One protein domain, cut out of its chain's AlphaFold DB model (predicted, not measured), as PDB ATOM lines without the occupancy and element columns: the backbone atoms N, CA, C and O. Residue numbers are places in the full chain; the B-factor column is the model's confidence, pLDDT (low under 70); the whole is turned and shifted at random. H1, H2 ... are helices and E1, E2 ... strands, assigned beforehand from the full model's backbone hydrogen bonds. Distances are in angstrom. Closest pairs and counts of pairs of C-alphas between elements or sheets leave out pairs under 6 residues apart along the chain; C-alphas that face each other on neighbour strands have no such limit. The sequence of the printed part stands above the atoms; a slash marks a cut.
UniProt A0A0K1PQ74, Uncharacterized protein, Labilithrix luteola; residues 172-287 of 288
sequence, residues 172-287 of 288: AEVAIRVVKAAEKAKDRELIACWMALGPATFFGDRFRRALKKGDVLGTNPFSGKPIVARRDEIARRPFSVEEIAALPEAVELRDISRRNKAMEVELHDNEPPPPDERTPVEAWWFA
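What this domain is: This is residues 172 to 287 of the 288 residues of an uncharacterized protein of Labilithrix luteola (UniProt A0A0K1PQ74). A body of six helices has a long, narrow arm of four strands reaching away from it: the antiparallel pair E1 and E4 leads outward, and the hairpin of E2 and E3 makes the far end. In the body, H1, H2 and H5 pack together at the end away from the arm, while the short H3, H4 and H6 make a second group nearer to it. The printed part has 116 residues, with named elements in the order H1 H2 H3 E1 E2 E3 E4 H4 H5 H6, and is of mixed class, helices and strands, the strands in two separate antiparallel sheets of two. The whole is loose, with a radius of gyration of the C-alphas of 17.2 A, and elongated, spanning 52 by 28 by 24 A.

Where its parts are: Find C-alpha 172 at (12.648, -57.255, -27.401); from there H1 runs 19.6 A to residue 185. Next come H2, residues 188 to 196, 12.2 A long, and H3, residues 198 to 203. Then read the strands E1, 208 to 211, E2, 216 to 219, E3, 226 to 228, and E4, 233 to 236; E2 begins at C-alpha 216, (15.397, -26.629, -27.557). H4 holds residues 241 to 245, H5 runs 16.5 A over 248 to 259, and H6, residues 280 to 285, ends at C-alpha 285, (7.100, -51.829, -16.255).

How they stand to each other: Look first at H1 and H2, a helical hairpin: they touch, closest at the C-alphas of Val 179 and Ile 191, 5.3 A, at a shallow tilt of 18 degrees, opposite ways. H5 touches H1, closest at the C-alphas of Ile 176 and Leu 253, 6.0 A, at a shallow tilt of 25 degrees, the same way. With residues 253 to 257 alone, H5 touches H2 at a steep tilt of 42 degrees; the closest C-alphas, of Ile 191 and Ser 257, are 6.4 A apart. H6 touches H3, about perpendicular at 88 degrees, closest at the C-alphas of Pro 199 and Trp 285, 7.0 A. H6 also touches H4, closest at the C-alphas of Val 241 and Val 281, 5.1 A. Helix packing is part aligned, part crossed. In E1 and E4, antiparallel at 143 degrees, find N 211 and O 233 at 2.8 A, within hydrogen-bond range. In the hairpin of E2 and E3, N 217 and O 227 are also within range at 2.8 A. E2 and E3 are apart from the six helices. Every O i to N i+4 pair is within hydrogen-bond range in H1, H2, H4, H5 and H6, and 1 of 2 in H3.

The domain as a whole: The two C-alphas farthest apart, of Lys 184 and Ser 223, are 54.5 A apart. The printed part has no cut. The one long link is H5 to H6, residues 260 to 279. Mean pLDDT of the printed part is 94.3, and no printed residue is under 70.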
ATOM      1  N   ALA A 172      13.964 -56.966 -27.976       97.19
ATOM      2  CA  ALA A 172      12.648 -57.255 -27.401       97.19
ATOM      3  C   ALA A 172      12.095 -58.620 -27.856       97.19
ATOM      4  O   ALA A 172      11.531 -59.365 -27.056       97.19
ATOM      5  N   GLU A 173      12.279 -58.971 -29.130       96.50
ATOM      6  CA  GLU A 173      11.864 -60.269 -29.666       96.50
ATOM      7  C   GLU A 173      12.707 -61.413 -29.089       96.50
ATOM      8  O   GLU A 173      12.152 -62.439 -28.689       96.50
ATOM      9  N   VAL A 174      14.026 -61.217 -28.971       97.19
ATOM     10  CA  VAL A 174      14.923 -62.160 -28.283       97.19
ATOM     11  C   VAL A 174      14.457 -62.382 -26.849       97.19
ATOM     12  O   VAL A 174      14.246 -63.527 -26.453       97.19
ATOM     13  N   ALA A 175      14.222 -61.300 -26.099       97.81
ATOM     14  CA  ALA A 175      13.760 -61.362 -24.720       97.81
ATOM     15  C   ALA A 175      12.462 -62.169 -24.604       97.81
ATOM     16  O   ALA A 175      12.394 -63.077 -23.786       97.81
ATOM     17  N   ILE A 176      11.466 -61.925 -25.467       97.75
ATOM     18  CA  ILE A 176      10.202 -62.684 -25.477       97.75
ATOM     19  C   ILE A 176      10.441 -64.177 -25.682       97.75
ATOM     20  O   ILE A 176       9.825 -65.001 -25.003       97.75
ATOM     21  N   ARG A 177      11.314 -64.546 -26.623       97.38
ATOM     22  CA  ARG A 177      11.640 -65.955 -26.880       97.38
ATOM     23  C   ARG A 177      12.322 -66.589 -25.680       97.38
ATOM     24  O   ARG A 177      11.907 -67.671 -25.265       97.38
ATOM     25  N   VAL A 178      13.284 -65.890 -25.079       98.00
ATOM     26  CA  VAL A 178      13.967 -66.358 -23.874       98.00
ATOM     27  C   VAL A 178      12.992 -66.498 -22.710       98.00
ATOM     28  O   VAL A 178      12.920 -67.575 -22.132       98.00
ATOM     29  N   VAL A 179      12.182 -65.484 -22.388       98.19
ATOM     30  CA  VAL A 179      11.277 -65.560 -21.229       98.19
ATOM     31  C   VAL A 179      10.157 -66.587 -21.418       98.19
ATOM     32  O   VAL A 179       9.715 -67.184 -20.442       98.19
ATOM     33  N   LYS A 180       9.727 -66.872 -22.656       97.56
ATOM     34  CA  LYS A 180       8.814 -67.991 -22.956       97.56
ATOM     35  C   LYS A 180       9.485 -69.348 -22.754       97.56
ATOM     36  O   LYS A 180       8.846 -70.275 -22.259       97.56
ATOM     37  N   ALA A 181      10.745 -69.493 -23.161       97.50
ATOM     38  CA  ALA A 181      11.522 -70.699 -22.898       97.50
ATOM     39  C   ALA A 181      11.771 -70.880 -21.388       97.50
ATOM     40  O   ALA A 181      11.513 -71.958 -20.857       97.50
ATOM     41  N   ALA A 182      12.145 -69.811 -20.683       98.06
ATOM     42  CA  ALA A 182      12.313 -69.772 -19.231       98.06
ATOM     43  C   ALA A 182      11.018 -70.091 -18.479       98.06
ATOM     44  O   ALA A 182      11.029 -70.869 -17.533       98.06
ATOM     45  N   GLU A 183       9.870 -69.594 -18.945       98.00
ATOM     46  CA  GLU A 183       8.568 -69.953 -18.382       98.00
ATOM     47  C   GLU A 183       8.296 -71.461 -18.479       98.00
ATOM     48  O   GLU A 183       7.863 -72.076 -17.503       98.00
ATOM     49  N   LYS A 184       8.596 -72.089 -19.624       97.44
ATOM     50  CA  LYS A 184       8.480 -73.551 -19.771       97.44
ATOM     51  C   LYS A 184       9.431 -74.292 -18.824       97.44
ATOM     52  O   LYS A 184       9.046 -75.331 -18.287       97.44
ATOM     53  N   ALA A 185      10.625 -73.743 -18.599       97.94
ATOM     54  CA  ALA A 185      11.616 -74.254 -17.654       97.94
ATOM     55  C   ALA A 185      11.263 -73.973 -16.178       97.94
ATOM     56  O   ALA A 185      11.879 -74.544 -15.281       97.94
ATOM     57  N   LYS A 186      10.257 -73.122 -15.913       98.00
ATOM     58  CA  LYS A 186       9.940 -72.546 -14.592       98.00
ATOM     59  C   LYS A 186      11.101 -71.750 -13.981       98.00
ATOM     60  O   LYS A 186      11.195 -71.627 -12.760       98.00
ATOM     61  N   ASP A 187      11.949 -71.190 -14.832       98.19
ATOM     62  CA  ASP A 187      13.090 -70.370 -14.450       98.19
ATOM     63  C   ASP A 187      12.639 -68.919 -14.222       98.19
ATOM     64  O   ASP A 187      12.644 -68.070 -15.115       98.19
ATOM     65  N   ARG A 188      12.153 -68.655 -13.006       97.88
ATOM     66  CA  ARG A 188      11.664 -67.327 -12.600       97.88
ATOM     67  C   ARG A 188      12.792 -66.306 -12.490       97.88
ATOM     68  O   ARG A 188      12.527 -65.120 -12.671       97.88
ATOM     69  N   GLU A 189      14.001 -66.763 -12.183       97.25
ATOM     70  CA  GLU A 189      15.177 -65.916 -12.014       97.25
ATOM     71  C   GLU A 189      15.620 -65.351 -13.359       97.25
ATOM     72  O   GLU A 189      15.719 -64.137 -13.497       97.25
ATOM     73  N   LEU A 190      15.726 -66.182 -14.401       97.81
ATOM     74  CA  LEU A 190      16.046 -65.694 -15.740       97.81
ATOM     75  C   LEU A 190      14.978 -64.728 -16.276       97.81
ATOM     76  O   LEU A 190      15.316 -63.719 -16.898       97.81
ATOM     77  N   ILE A 191      13.690 -64.984 -16.005       98.25
ATOM     78  CA  ILE A 191      12.619 -64.029 -16.345       98.25
ATOM     79  C   ILE A 191      12.841 -62.698 -15.611       98.25
ATOM     80  O   ILE A 191      12.728 -61.639 -16.228       98.25
ATOM     81  N   ALA A 192      13.167 -62.738 -14.317       96.88
ATOM     82  CA  ALA A 192      13.429 -61.543 -13.522       96.88
ATOM     83  C   ALA A 192      14.644 -60.766 -14.045       96.88
ATOM     84  O   ALA A 192      14.546 -59.552 -14.227       96.88
ATOM     85  N   CYS A 193      15.737 -61.454 -14.383       96.56
ATOM     86  CA  CYS A 193      16.936 -60.834 -14.933       96.56
ATOM     87  C   CYS A 193      16.666 -60.105 -16.256       96.56
ATOM     88  O   CYS A 193      17.074 -58.956 -16.424       96.56
ATOM     89  N   TRP A 194      15.917 -60.712 -17.184       97.69
ATOM     90  CA  TRP A 194      15.517 -60.014 -18.413       97.69
ATOM     91  C   TRP A 194      14.639 -58.797 -18.118       97.69
ATOM     92  O   TRP A 194      14.814 -57.747 -18.727       97.69
ATOM     93  N   MET A 195      13.720 -58.891 -17.160       97.06
ATOM     94  CA  MET A 195      12.872 -57.753 -16.797       97.06
ATOM     95  C   MET A 195      13.656 -56.601 -16.157       97.06
ATOM     96  O   MET A 195      13.313 -55.443 -16.412       97.06
ATOM     97  N   ALA A 196      14.707 -56.904 -15.391       95.81
ATOM     98  CA  ALA A 196      15.575 -55.929 -14.729       95.81
ATOM     99  C   ALA A 196      16.359 -55.037 -15.706       95.81
ATOM    100  O   ALA A 196      16.664 -53.897 -15.370       95.81
ATOM    101  N   LEU A 197      16.589 -55.481 -16.951       94.75
ATOM    102  CA  LEU A 197      17.169 -54.632 -18.007       94.75
ATOM    103  C   LEU A 197      16.341 -53.371 -18.285       94.75
ATOM    104  O   LEU A 197      16.862 -52.384 -18.809       94.75
ATOM    105  N   GLY A 198      15.048 -53.412 -17.965       95.19
ATOM    106  CA  GLY A 198      14.156 -52.277 -18.092       95.19
ATOM    107  C   GLY A 198      13.776 -51.936 -19.538       95.19
ATOM    108  O   GLY A 198      14.354 -52.410 -20.522       95.19
ATOM    109  N   PRO A 199      12.773 -51.067 -19.699       95.12
ATOM    110  CA  PRO A 199      12.192 -50.787 -21.002       95.12
ATOM    111  C   PRO A 199      13.124 -50.008 -21.941       95.12
ATOM    112  O   PRO A 199      13.026 -50.136 -23.163       95.12
ATOM    113  N   ALA A 200      14.025 -49.189 -21.390       93.06
ATOM    114  CA  ALA A 200      14.961 -48.391 -22.181       93.06
ATOM    115  C   ALA A 200      15.910 -49.280 -22.997       93.06
ATOM    116  O   ALA A 200      16.191 -48.964 -24.154       93.06
ATOM    117  N   THR A 201      16.319 -50.417 -22.431       93.81
ATOM    118  CA  THR A 201      17.177 -51.406 -23.091       93.81
ATOM    119  C   THR A 201      16.484 -52.046 -24.295       93.81
ATOM    120  O   THR A 201      17.075 -52.156 -25.365       93.81
ATOM    121  N   PHE A 202      15.205 -52.404 -24.167       95.00
ATOM    122  CA  PHE A 202      14.458 -53.078 -25.237       95.00
ATOM    123  C   PHE A 202      13.957 -52.142 -26.335       95.00
ATOM    124  O   PHE A 202      13.915 -52.519 -27.509       95.00
ATOM    125  N   PHE A 203      13.530 -50.936 -25.954       94.81
ATOM    126  CA  PHE A 203      12.742 -50.069 -26.829       94.81
ATOM    127  C   PHE A 203      13.367 -48.700 -27.077       94.81
ATOM    128  O   PHE A 203      12.860 -47.962 -27.922       94.81
ATOM    129  N   GLY A 204      14.475 -48.352 -26.415       88.69
ATOM    130  CA  GLY A 204      15.104 -47.033 -26.535       88.69
ATOM    131  C   GLY A 204      15.432 -46.636 -27.976       88.69
ATOM    132  O   GLY A 204      15.339 -45.465 -28.338       88.69
ATOM    133  N   ASP A 205      15.730 -47.611 -28.836       87.75
ATOM    134  CA  ASP A 205      16.023 -47.359 -30.246       87.75
ATOM    135  C   ASP A 205      14.784 -47.129 -31.119       87.75
ATOM    136  O   ASP A 205      14.890 -46.475 -32.158       87.75
ATOM    137  N   ARG A 206      13.601 -47.584 -30.685       88.75
ATOM    138  CA  ARG A 206      12.323 -47.290 -31.360       88.75
ATOM    139  C   ARG A 206      11.880 -45.849 -31.119       88.75
ATOM    140  O   ARG A 206      11.209 -45.254 -31.959       88.75
ATOM    141  N   PHE A 207      12.287 -45.267 -29.995       87.06
ATOM    142  CA  PHE A 207      11.914 -43.916 -29.586       87.06
ATOM    143  C   PHE A 207      13.071 -42.947 -29.796       87.06
ATOM    144  O   PHE A 207      13.601 -42.326 -28.875       87.06
ATOM    145  N   ARG A 208      13.456 -42.804 -31.061       87.06
ATOM    146  CA  ARG A 208      14.443 -41.826 -31.504       87.06
ATOM    147  C   ARG A 208      13.744 -40.639 -32.160       87.06
ATOM    148  O   ARG A 208      12.765 -40.801 -32.887       87.06
ATOM    149  N   ARG A 209      14.240 -39.431 -31.907       84.00
ATOM    150  CA  ARG A 209      13.788 -38.201 -32.562       84.00
ATOM    151  C   ARG A 209      14.967 -37.569 -33.287       84.00
ATOM    152  O   ARG A 209      16.042 -37.420 -32.714       84.00
ATOM    153  N   ALA A 210      14.738 -37.160 -34.532       89.06
ATOM    154  CA  ALA A 210      15.655 -36.265 -35.222       89.06
ATOM    155  C   ALA A 210      15.599 -34.886 -34.549       89.06
ATOM    156  O   ALA A 210      14.540 -34.252 -34.500       89.06
ATOM    157  N   LEU A 211      16.730 -34.459 -34.006       90.50
ATOM    158  CA  LEU A 211      16.970 -33.120 -33.499       90.50
ATOM    159  C   LEU A 211      17.646 -32.306 -34.593       90.50
ATOM    160  O   LEU A 211      18.580 -32.781 -35.240       90.50
ATOM    161  N   LYS A 212      17.180 -31.078 -34.787       95.44
ATOM    162  CA  LYS A 212      17.854 -30.098 -35.637       95.44
ATOM    163  C   LYS A 212      18.702 -29.167 -34.791       95.44
ATOM    164  O   LYS A 212      18.336 -28.831 -33.664       95.44
ATOM    165  N   LYS A 213      19.810 -28.684 -35.350       96.25
ATOM    166  CA  LYS A 213      20.609 -27.617 -34.745       96.25
ATOM    167  C   LYS A 213      19.707 -26.434 -34.380       96.25
ATOM    168  O   LYS A 213      19.040 -25.863 -35.240       96.25
ATOM    169  N   GLY A 214      19.736 -26.047 -33.108       95.69
ATOM    170  CA  GLY A 214      18.902 -24.984 -32.550       95.69
ATOM    171  C   GLY A 214      17.599 -25.455 -31.896       95.69
ATOM    172  O   GLY A 214      16.978 -24.647 -31.206       95.69
ATOM    173  N   ASP A 215      17.203 -26.727 -32.036       94.31
ATOM    174  CA  ASP A 215      16.069 -27.288 -31.292       94.31
ATOM    175  C   ASP A 215      16.324 -27.174 -29.781       94.31
ATOM    176  O   ASP A 215      17.407 -27.508 -29.298       94.31
ATOM    177  N   VAL A 216      15.324 -26.719 -29.023       94.12
ATOM    178  CA  VAL A 216      15.397 -26.629 -27.557       94.12
ATOM    179  C   VAL A 216      15.164 -28.016 -26.955       94.12
ATOM    180  O   VAL A 216      14.099 -28.602 -27.131       94.12
ATOM    181  N   LEU A 217      16.165 -28.526 -26.238       90.38
ATOM    182  CA  LEU A 217      16.164 -29.841 -25.584       90.38
ATOM    183  C   LEU A 217      15.608 -29.783 -24.159       90.38
ATOM    184  O   LEU A 217      15.100 -30.772 -23.644       90.38
ATOM    185  N   GLY A 218      15.705 -28.617 -23.526       91.00
ATOM    186  CA  GLY A 218      15.247 -28.381 -22.165       91.00
ATOM    187  C   GLY A 218      15.730 -27.036 -21.642       91.00
ATOM    188  O   GLY A 218      16.220 -26.193 -22.398       91.00
ATOM    189  N   THR A 219      15.625 -26.847 -20.332       95.50
ATOM    190  CA  THR A 219      16.089 -25.640 -19.643       95.50
ATOM    191  C   THR A 219      17.140 -26.030 -18.618       95.50
ATOM    192  O   THR A 219      16.923 -26.941 -17.824       95.50
ATOM    193  N   ASN A 220      18.287 -25.352 -18.634       94.06
ATOM    194  CA  ASN A 220      19.333 -25.586 -17.647       94.06
ATOM    195  C   ASN A 220      18.818 -25.154 -16.256       94.06
ATOM    196  O   ASN A 220      18.440 -23.986 -16.107       94.06
ATOM    197  N   PRO A 221      18.817 -26.041 -15.242       90.69
ATOM    198  CA  PRO A 221      18.189 -25.757 -13.949       90.69
ATOM    199  C   PRO A 221      18.919 -24.680 -13.132       90.69
ATOM    200  O   PRO A 221      18.310 -24.063 -12.265       90.69
ATOM    201  N   PHE A 222      20.194 -24.410 -13.425       93.19
ATOM    202  CA  PHE A 222      21.005 -23.426 -12.702       93.19
ATOM    203  C   PHE A 222      20.941 -22.027 -13.320       93.19
ATOM    204  O   PHE A 222      20.936 -21.027 -12.610       93.19
ATOM    205  N   SER A 223      20.902 -21.942 -14.651       96.12
ATOM    206  CA  SER A 223      20.959 -20.663 -15.376       96.12
ATOM    207  C   SER A 223      19.621 -20.206 -15.953       96.12
ATOM    208  O   SER A 223      19.519 -19.067 -16.409       96.12
ATOM    209  N   GLY A 224      18.618 -21.088 -16.021       96.50
ATOM    210  CA  GLY A 224      17.340 -20.827 -16.690       96.50
ATOM    211  C   GLY A 224      17.441 -20.682 -18.216       96.50
ATOM    212  O   GLY A 224      16.435 -20.431 -18.878       96.50
ATOM    213  N   LYS A 225      18.636 -20.829 -18.804       96.88
ATOM    214  CA  LYS A 225      18.844 -20.713 -20.252       96.88
ATOM    215  C   LYS A 225      18.386 -21.984 -20.978       96.88
ATOM    216  O   LYS A 225      18.531 -23.082 -20.429       96.88
ATOM    217  N   PRO A 226      17.873 -21.866 -22.216       97.19
ATOM    218  CA  PRO A 226      17.538 -23.032 -23.021       97.19
ATOM    219  C   PRO A 226      18.804 -23.827 -23.362       97.19
ATOM    220  O   PRO A 226      19.812 -23.262 -23.790       97.19
ATOM    221  N   ILE A 227      18.734 -25.143 -23.190       95.12
ATOM    222  CA  ILE A 227      19.714 -26.089 -23.724       95.12
ATOM    223  C   ILE A 227      19.286 -26.368 -25.160       95.12
ATOM    224  O   ILE A 227      18.171 -26.832 -25.384       95.12
ATOM    225  N   VAL A 228      20.144 -26.059 -26.130       96.44
ATOM    226  CA  VAL A 228      19.839 -26.211 -27.561       96.44
ATOM    227  C   VAL A 228      20.755 -27.234 -28.218       96.44
ATOM    228  O   VAL A 228      21.942 -27.310 -27.889       96.44
ATOM    229  N   ALA A 229      20.223 -27.998 -29.172       94.56
ATOM    230  CA  ALA A 229      21.008 -28.945 -29.953       94.56
ATOM    231  C   ALA A 229      22.076 -28.192 -30.764       94.56
ATOM    232  O   ALA A 229      21.776 -27.228 -31.476       94.56
ATOM    233  N   ARG A 230      23.341 -28.612 -30.666       95.62
ATOM    234  CA  ARG A 230      24.464 -27.925 -31.337       95.62
ATOM    235  C   ARG A 230      24.629 -28.323 -32.803       95.62
ATOM    236  O   ARG A 230      25.209 -27.565 -33.583       95.62
ATOM    237  N   ARG A 231      24.116 -29.495 -33.171       94.56
ATOM    238  CA  ARG A 231      24.162 -30.090 -34.507       94.56
ATOM    239  C   ARG A 231      22.893 -30.897 -34.753       94.56
ATOM    240  O   ARG A 231      22.145 -31.163 -33.815       94.56
ATOM    241  N   ASP A 232      22.685 -31.271 -36.006       93.75
ATOM    242  CA  ASP A 232      21.654 -32.237 -36.361       93.75
ATOM    243  C   ASP A 232      22.085 -33.617 -35.852       93.75
ATOM    244  O   ASP A 232      23.204 -34.058 -36.122       93.75
ATOM    245  N   GLU A 233      21.221 -34.285 -35.095       93.38
ATOM    246  CA  GLU A 233      21.502 -35.616 -34.558       93.38
ATOM    247  C   GLU A 233      20.222 -36.401 -34.270       93.38
ATOM    248  O   GLU A 233      19.120 -35.857 -34.220       93.38
ATOM    249  N   ILE A 234      20.360 -37.713 -34.097       88.69
ATOM    250  CA  ILE A 234      19.260 -38.585 -33.699       88.69
ATOM    251  C   ILE A 234      19.434 -38.881 -32.213       88.69
ATOM    252  O   ILE A 234      20.310 -39.657 -31.839       88.69
ATOM    253  N   ALA A 235      18.599 -38.273 -31.374       86.06
ATOM    254  CA  ALA A 235      18.628 -38.504 -29.936       86.06
ATOM    255  C   ALA A 235      17.551 -39.501 -29.511       86.06
ATOM    256  O   ALA A 235      16.451 -39.545 -30.073       86.06
ATOM    257  N   ARG A 236      17.860 -40.278 -28.471       85.69
ATOM    258  CA  ARG A 236      16.852 -41.047 -27.739       85.69
ATOM    259  C   ARG A 236      15.935 -40.068 -27.015       85.69
ATOM    260  O   ARG A 236      16.411 -39.125 -26.384       85.69
ATOM    261  N   ARG A 237      14.627 -40.285 -27.106       88.00
ATOM    262  CA  ARG A 237      13.650 -39.579 -26.278       88.00
ATOM    263  C   ARG A 237      13.076 -40.538 -25.237       88.00
ATOM    264  O   ARG A 237      12.896 -41.717 -25.550       88.00
ATOM    265  N   PRO A 238      12.721 -40.045 -24.044       86.94
ATOM    266  CA  PRO A 238      11.833 -40.782 -23.161       86.94
ATOM    267  C   PRO A 238      10.529 -41.128 -23.898       86.94
ATOM    268  O   PRO A 238      10.028 -40.339 -24.712       86.94
ATOM    269  N   PHE A 239       9.997 -42.312 -23.628       90.75
ATOM    270  CA  PHE A 239       8.672 -42.741 -24.074       90.75
ATOM    271  C   PHE A 239       7.677 -42.616 -22.922       90.75
ATOM    272  O   PHE A 239       8.074 -42.672 -21.761       90.75
ATOM    273  N   SER A 240       6.398 -42.400 -23.228       94.75
ATOM    274  CA  SER A 240       5.339 -42.361 -22.215       94.75
ATOM    275  C   SER A 240       4.853 -43.766 -21.843       94.75
ATOM    276  O   SER A 240       5.150 -44.752 -22.525       94.75
ATOM    277  N   VAL A 241       4.072 -43.863 -20.763       96.25
ATOM    278  CA  VAL A 241       3.414 -45.119 -20.368       96.25
ATOM    279  C   VAL A 241       2.481 -45.607 -21.476       96.25
ATOM    280  O   VAL A 241       2.461 -46.793 -21.783       96.25
ATOM    281  N   GLU A 242       1.743 -44.700 -22.119       96.44
ATOM    282  CA  GLU A 242       0.812 -45.019 -23.203       96.44
ATOM    283  C   GLU A 242       1.547 -45.554 -24.435       96.44
ATOM    284  O   GLU A 242       1.104 -46.528 -25.039       96.44
ATOM    285  N   GLU A 243       2.680 -44.944 -24.794       95.25
ATOM    286  CA  GLU A 243       3.489 -45.388 -25.931       95.25
ATOM    287  C   GLU A 243       4.060 -46.782 -25.707       95.25
ATOM    288  O   GLU A 243       4.033 -47.607 -26.618       95.25
ATOM    289  N   ILE A 244       4.544 -47.062 -24.494       96.00
ATOM    290  CA  ILE A 244       5.084 -48.379 -24.184       96.00
ATOM    291  C   ILE A 244       3.988 -49.437 -24.059       96.00
ATOM    292  O   ILE A 244       4.150 -50.545 -24.561       96.00
ATOM    293  N   ALA A 245       2.852 -49.093 -23.452       96.50
ATOM    294  CA  ALA A 245       1.717 -49.998 -23.308       96.50
ATOM    295  C   ALA A 245       1.050 -50.320 -24.655       96.50
ATOM    296  O   ALA A 245       0.335 -51.312 -24.761       96.50
ATOM    297  N   ALA A 246       1.288 -49.501 -25.685       96.62
ATOM    298  CA  ALA A 246       0.849 -49.766 -27.049       96.62
ATOM    299  C   ALA A 246       1.757 -50.754 -27.806       96.62
ATOM    300  O   ALA A 246       1.355 -51.232 -28.867       96.62
ATOM    301  N   LEU A 247       2.957 -51.069 -27.299       96.50
ATOM    302  CA  LEU A 247       3.855 -52.050 -27.912       96.50
ATOM    303  C   LEU A 247       3.452 -53.474 -27.491       96.50
ATOM    304  O   LEU A 247       3.559 -53.801 -26.304       96.50
ATOM    305  N   PRO A 248       3.045 -54.353 -28.429       97.81
ATOM    306  CA  PRO A 248       2.667 -55.728 -28.100       97.81
ATOM    307  C   PRO A 248       3.773 -56.490 -27.367       97.81
ATOM    308  O   PRO A 248       3.490 -57.255 -26.450       97.81
ATOM    309  N   GLU A 249       5.035 -56.244 -27.723       97.38
ATOM    310  CA  GLU A 249       6.185 -56.910 -27.116       97.38
ATOM    311  C   GLU A 249       6.380 -56.521 -25.644       97.38
ATOM    312  O   GLU A 249       6.686 -57.367 -24.807       97.38
ATOM    313  N   ALA A 250       6.166 -55.243 -25.314       97.31
ATOM    314  CA  ALA A 250       6.251 -54.741 -23.945       97.31
ATOM    315  C   ALA A 250       5.144 -55.338 -23.066       97.31
ATOM    316  O   ALA A 250       5.405 -55.775 -21.945       97.31
ATOM    317  N   VAL A 251       3.913 -55.378 -23.591       97.88
ATOM    318  CA  VAL A 251       2.768 -55.996 -22.911       97.88
ATOM    319  C   VAL A 251       3.023 -57.483 -22.686       97.88
ATOM    320  O   VAL A 251       2.836 -57.966 -21.574       97.88
ATOM    321  N   GLU A 252       3.518 -58.192 -23.702       98.19
ATOM    322  CA  GLU A 252       3.803 -59.618 -23.590       98.19
ATOM    323  C   GLU A 252       4.856 -59.910 -22.514       98.19
ATOM    324  O   GLU A 252       4.579 -60.712 -21.622       98.19
ATOM    325  N   LEU A 253       6.014 -59.236 -22.539       97.94
ATOM    326  CA  LEU A 253       7.067 -59.387 -21.521       97.94
ATOM    327  C   LEU A 253       6.525 -59.160 -20.105       97.94
ATOM    328  O   LEU A 253       6.741 -59.978 -19.205       97.94
ATOM    329  N   ARG A 254       5.760 -58.080 -19.929       97.62
ATOM    330  CA  ARG A 254       5.141 -57.737 -18.650       97.62
ATOM    331  C   ARG A 254       4.155 -58.810 -18.192       97.62
ATOM    332  O   ARG A 254       4.197 -59.219 -17.033       97.62
ATOM    333  N   ASP A 255       3.314 -59.323 -19.083       98.19
ATOM    334  CA  ASP A 255       2.361 -60.385 -18.758       98.19
ATOM    335  C   ASP A 255       3.062 -61.696 -18.368       98.19
ATOM    336  O   ASP A 255       2.569 -62.406 -17.486       98.19
ATOM    337  N   ILE A 256       4.206 -62.029 -18.988       98.06
ATOM    338  CA  ILE A 256       5.023 -63.204 -18.613       98.06
ATOM    339  C   ILE A 256       5.600 -63.021 -17.214       98.06
ATOM    340  O   ILE A 256       5.467 -63.908 -16.366       98.06
ATOM    341  N   SER A 257       6.185 -61.855 -16.954       97.62
ATOM    342  CA  SER A 257       6.765 -61.515 -15.657       97.62
ATOM    343  C   SER A 257       5.740 -61.620 -14.524       97.62
ATOM    344  O   SER A 257       5.976 -62.308 -13.527       97.62
ATOM    345  N   ARG A 258       4.555 -61.017 -14.704       97.50
ATOM    346  CA  ARG A 258       3.495 -60.983 -13.686       97.50
ATOM    347  C   ARG A 258       2.958 -62.369 -13.350       97.50
ATOM    348  O   ARG A 258       2.892 -62.731 -12.176       97.50
ATOM    349  N   ARG A 259       2.615 -63.182 -14.355       98.12
ATOM    350  CA  ARG A 259       2.043 -64.521 -14.106       98.12
ATOM    351  C   ARG A 259       3.042 -65.504 -13.487       98.12
ATOM    352  O   ARG A 259       2.620 -66.418 -12.785       98.12
ATOM    353  N   ASN A 260       4.344 -65.282 -13.688       97.94
ATOM    354  CA  ASN A 260       5.417 -66.059 -13.061       97.94
ATOM    355  C   ASN A 260       5.937 -65.439 -11.757       97.94
ATOM    356  O   ASN A 260       6.851 -65.994 -11.141       97.94
ATOM    357  N   LYS A 261       5.367 -64.307 -11.317       97.56
ATOM    358  CA  LYS A 261       5.821 -63.559 -10.136       97.56
ATOM    359  C   LYS A 261       7.331 -63.306 -10.166       97.56
ATOM    360  O   LYS A 261       8.021 -63.525  -9.170       97.56
ATOM    361  N   ALA A 262       7.862 -62.942 -11.330       95.94
ATOM    362  CA  ALA A 262       9.302 -62.784 -11.513       95.94
ATOM    363  C   ALA A 262       9.846 -61.601 -10.696       95.94
ATOM    364  O   ALA A 262      10.941 -61.676 -10.166       95.94
ATOM    365  N   MET A 263       9.049 -60.549 -10.491       94.38
ATOM    366  CA  MET A 263       9.461 -59.377  -9.697       94.38
ATOM    367  C   MET A 263       9.435 -59.589  -8.180       94.38
ATOM    368  O   MET A 263       9.743 -58.666  -7.438       94.38
ATOM    369  N   GLU A 264       9.070 -60.787  -7.715       95.31
ATOM    370  CA  GLU A 264       9.271 -61.208  -6.321       95.31
ATOM    371  C   GLU A 264      10.632 -61.908  -6.122       95.31
ATOM    372  O   GLU A 264      10.944 -62.310  -5.006       95.31
ATOM    373  N   VAL A 265      11.407 -62.128  -7.193       95.50
ATOM    374  CA  VAL A 265      12.738 -62.744  -7.119       95.50
ATOM    375  C   VAL A 265      13.764 -61.665  -6.777       95.50
ATOM    376  O   VAL A 265      13.862 -60.664  -7.484       95.50
ATOM    377  N   GLU A 266      14.519 -61.878  -5.701       94.50
ATOM    378  CA  GLU A 266      15.666 -61.041  -5.336       94.50
ATOM    379  C   GLU A 266      16.829 -61.327  -6.298       94.50
ATOM    380  O   GLU A 266      17.193 -62.485  -6.503       94.50
ATOM    381  N   LEU A 267      17.387 -60.276  -6.904       93.31
ATOM    382  CA  LEU A 267      18.523 -60.359  -7.825       93.31
ATOM    383  C   LEU A 267      19.752 -59.757  -7.147       93.31
ATOM    384  O   LEU A 267      19.673 -58.655  -6.624       93.31
ATOM    385  N   HIS A 268      20.893 -60.443  -7.195       86.44
ATOM    386  CA  HIS A 268      22.088 -60.012  -6.460       86.44
ATOM    387  C   HIS A 268      22.706 -58.702  -6.994       86.44
ATOM    388  O   HIS A 268      23.155 -57.878  -6.205       86.44
ATOM    389  N   ASP A 269      22.706 -58.493  -8.318       81.25
ATOM    390  CA  ASP A 269      23.504 -57.431  -8.962       81.25
ATOM    391  C   ASP A 269      22.699 -56.477  -9.866       81.25
ATOM    392  O   ASP A 269      23.282 -55.635 -10.550       81.25
ATOM    393  N   ASN A 270      21.366 -56.592  -9.912       82.94
ATOM    394  CA  ASN A 270      20.543 -55.739 -10.776       82.94
ATOM    395  C   ASN A 270      19.108 -55.584 -10.253       82.94
ATOM    396  O   ASN A 270      18.133 -55.946 -10.918       82.94
ATOM    397  N   GLU A 271      18.973 -55.096  -9.021       84.62
ATOM    398  CA  GLU A 271      17.657 -54.803  -8.463       84.62
ATOM    399  C   GLU A 271      16.993 -53.641  -9.222       84.62
ATOM    400  O   GLU A 271      17.644 -52.637  -9.528       84.62
ATOM    401  N   PRO A 272      15.688 -53.740  -9.536       85.44
ATOM    402  CA  PRO A 272      14.966 -52.605 -10.087       85.44
ATOM    403  C   PRO A 272      15.004 -51.432  -9.094       85.44
ATOM    404  O   PRO A 272      14.959 -51.674  -7.885       85.44
ATOM    405  N   PRO A 273      14.981 -50.170  -9.568       86.94
ATOM    406  CA  PRO A 273      15.000 -49.008  -8.684       86.94
ATOM    407  C   PRO A 273      13.924 -49.089  -7.588       86.94
ATOM    408  O   PRO A 273      12.838 -49.647  -7.844       86.94
ATOM    409  N   PRO A 274      14.169 -48.519  -6.392       89.69
ATOM    410  CA  PRO A 274      13.161 -48.409  -5.345       89.69
ATOM    411  C   PRO A 274      11.853 -47.799  -5.880       89.69
ATOM    412  O   PRO A 274      11.900 -46.916  -6.738       89.69
ATOM    413  N   PRO A 275      10.663 -48.254  -5.434       92.06
ATOM    414  CA  PRO A 275       9.387 -47.802  -5.996       92.06
ATOM    415  C   PRO A 275       9.171 -46.282  -6.021       92.06
ATOM    416  O   PRO A 275       8.479 -45.792  -6.909       92.06
ATOM    417  N   ASP A 276       9.739 -45.551  -5.066       94.00
ATOM    418  CA  ASP A 276       9.678 -44.094  -4.938       94.00
ATOM    419  C   ASP A 276      10.650 -43.341  -5.861       94.00
ATOM    420  O   ASP A 276      10.441 -42.158  -6.129       94.00
ATOM    421  N   GLU A 277      11.649 -44.032  -6.408       93.50
ATOM    422  CA  GLU A 277      12.606 -43.493  -7.383       93.50
ATOM    423  C   GLU A 277      12.215 -43.806  -8.836       93.50
ATOM    424  O   GLU A 277      12.783 -43.246  -9.776       93.50
ATOM    425  N   ARG A 278      11.223 -44.680  -9.046       93.62
ATOM    426  CA  ARG A 278      10.790 -45.093 -10.387       93.62
ATOM    427  C   ARG A 278      10.130 -43.946 -11.143       93.62
ATOM    428  O   ARG A 278       9.167 -43.326 -10.686       93.62
ATOM    429  N   THR A 279      10.552 -43.760 -12.387       94.38
ATOM    430  CA  THR A 279       9.783 -42.988 -13.367       94.38
ATOM    431  C   THR A 279       8.405 -43.632 -13.594       94.38
ATOM    432  O   THR A 279       8.239 -44.834 -13.377       94.38
ATOM    433  N   PRO A 280       7.391 -42.900 -14.101       96.06
ATOM    434  CA  PRO A 280       6.077 -43.489 -14.397       96.06
ATOM    435  C   PRO A 280       6.136 -44.722 -15.311       96.06
ATOM    436  O   PRO A 280       5.338 -45.649 -15.182       96.06
ATOM    437  N   VAL A 281       7.106 -44.742 -16.224       95.31
ATOM    438  CA  VAL A 281       7.348 -45.839 -17.159       95.31
ATOM    439  C   VAL A 281       7.937 -47.056 -16.455       95.31
ATOM    440  O   VAL A 281       7.464 -48.167 -16.677       95.31
ATOM    441  N   GLU A 282       8.925 -46.865 -15.582       94.50
ATOM    442  CA  GLU A 282       9.485 -47.947 -14.764       94.50
ATOM    443  C   GLU A 282       8.454 -48.474 -13.767       94.50
ATOM    444  O   GLU A 282       8.327 -49.682 -13.590       94.50
ATOM    445  N   ALA A 283       7.656 -47.592 -13.163       95.38
ATOM    446  CA  ALA A 283       6.561 -47.985 -12.288       95.38
ATOM    447  C   ALA A 283       5.548 -48.865 -13.033       95.38
ATOM    448  O   ALA A 283       5.127 -49.891 -12.505       95.38
ATOM    449  N   TRP A 284       5.197 -48.518 -14.277       96.25
ATOM    450  CA  TRP A 284       4.358 -49.369 -15.123       96.25
ATOM    451  C   TRP A 284       5.038 -50.704 -15.456       96.25
ATOM    452  O   TRP A 284       4.411 -51.759 -15.335       96.25
ATOM    453  N   TRP A 285       6.316 -50.663 -15.843       96.00
ATOM    454  CA  TRP A 285       7.100 -51.829 -16.255       96.00
ATOM    455  C   TRP A 285       7.229 -52.868 -15.136       96.00
ATOM    456  O   TRP A 285       6.983 -54.053 -15.357       96.00
ATOM    457  N   PHE A 286       7.534 -52.410 -13.921       93.69
ATOM    458  CA  PHE A 286       7.780 -53.245 -12.746       93.69
ATOM    459  C   PHE A 286       6.541 -53.460 -11.858       93.69
ATOM    460  O   PHE A 286       6.655 -54.048 -10.783       93.69
ATOM    461  N   ALA A 287       5.361 -52.980 -12.263       92.31
ATOM    462  CA  ALA A 287       4.128 -53.205 -11.511       92.31
ATOM    463  C   ALA A 287       3.704 -54.683 -11.568       92.31
ATOM    464  O   ALA A 287       3.427 -55.211 -12.653       92.31
TER     465      ALA A 287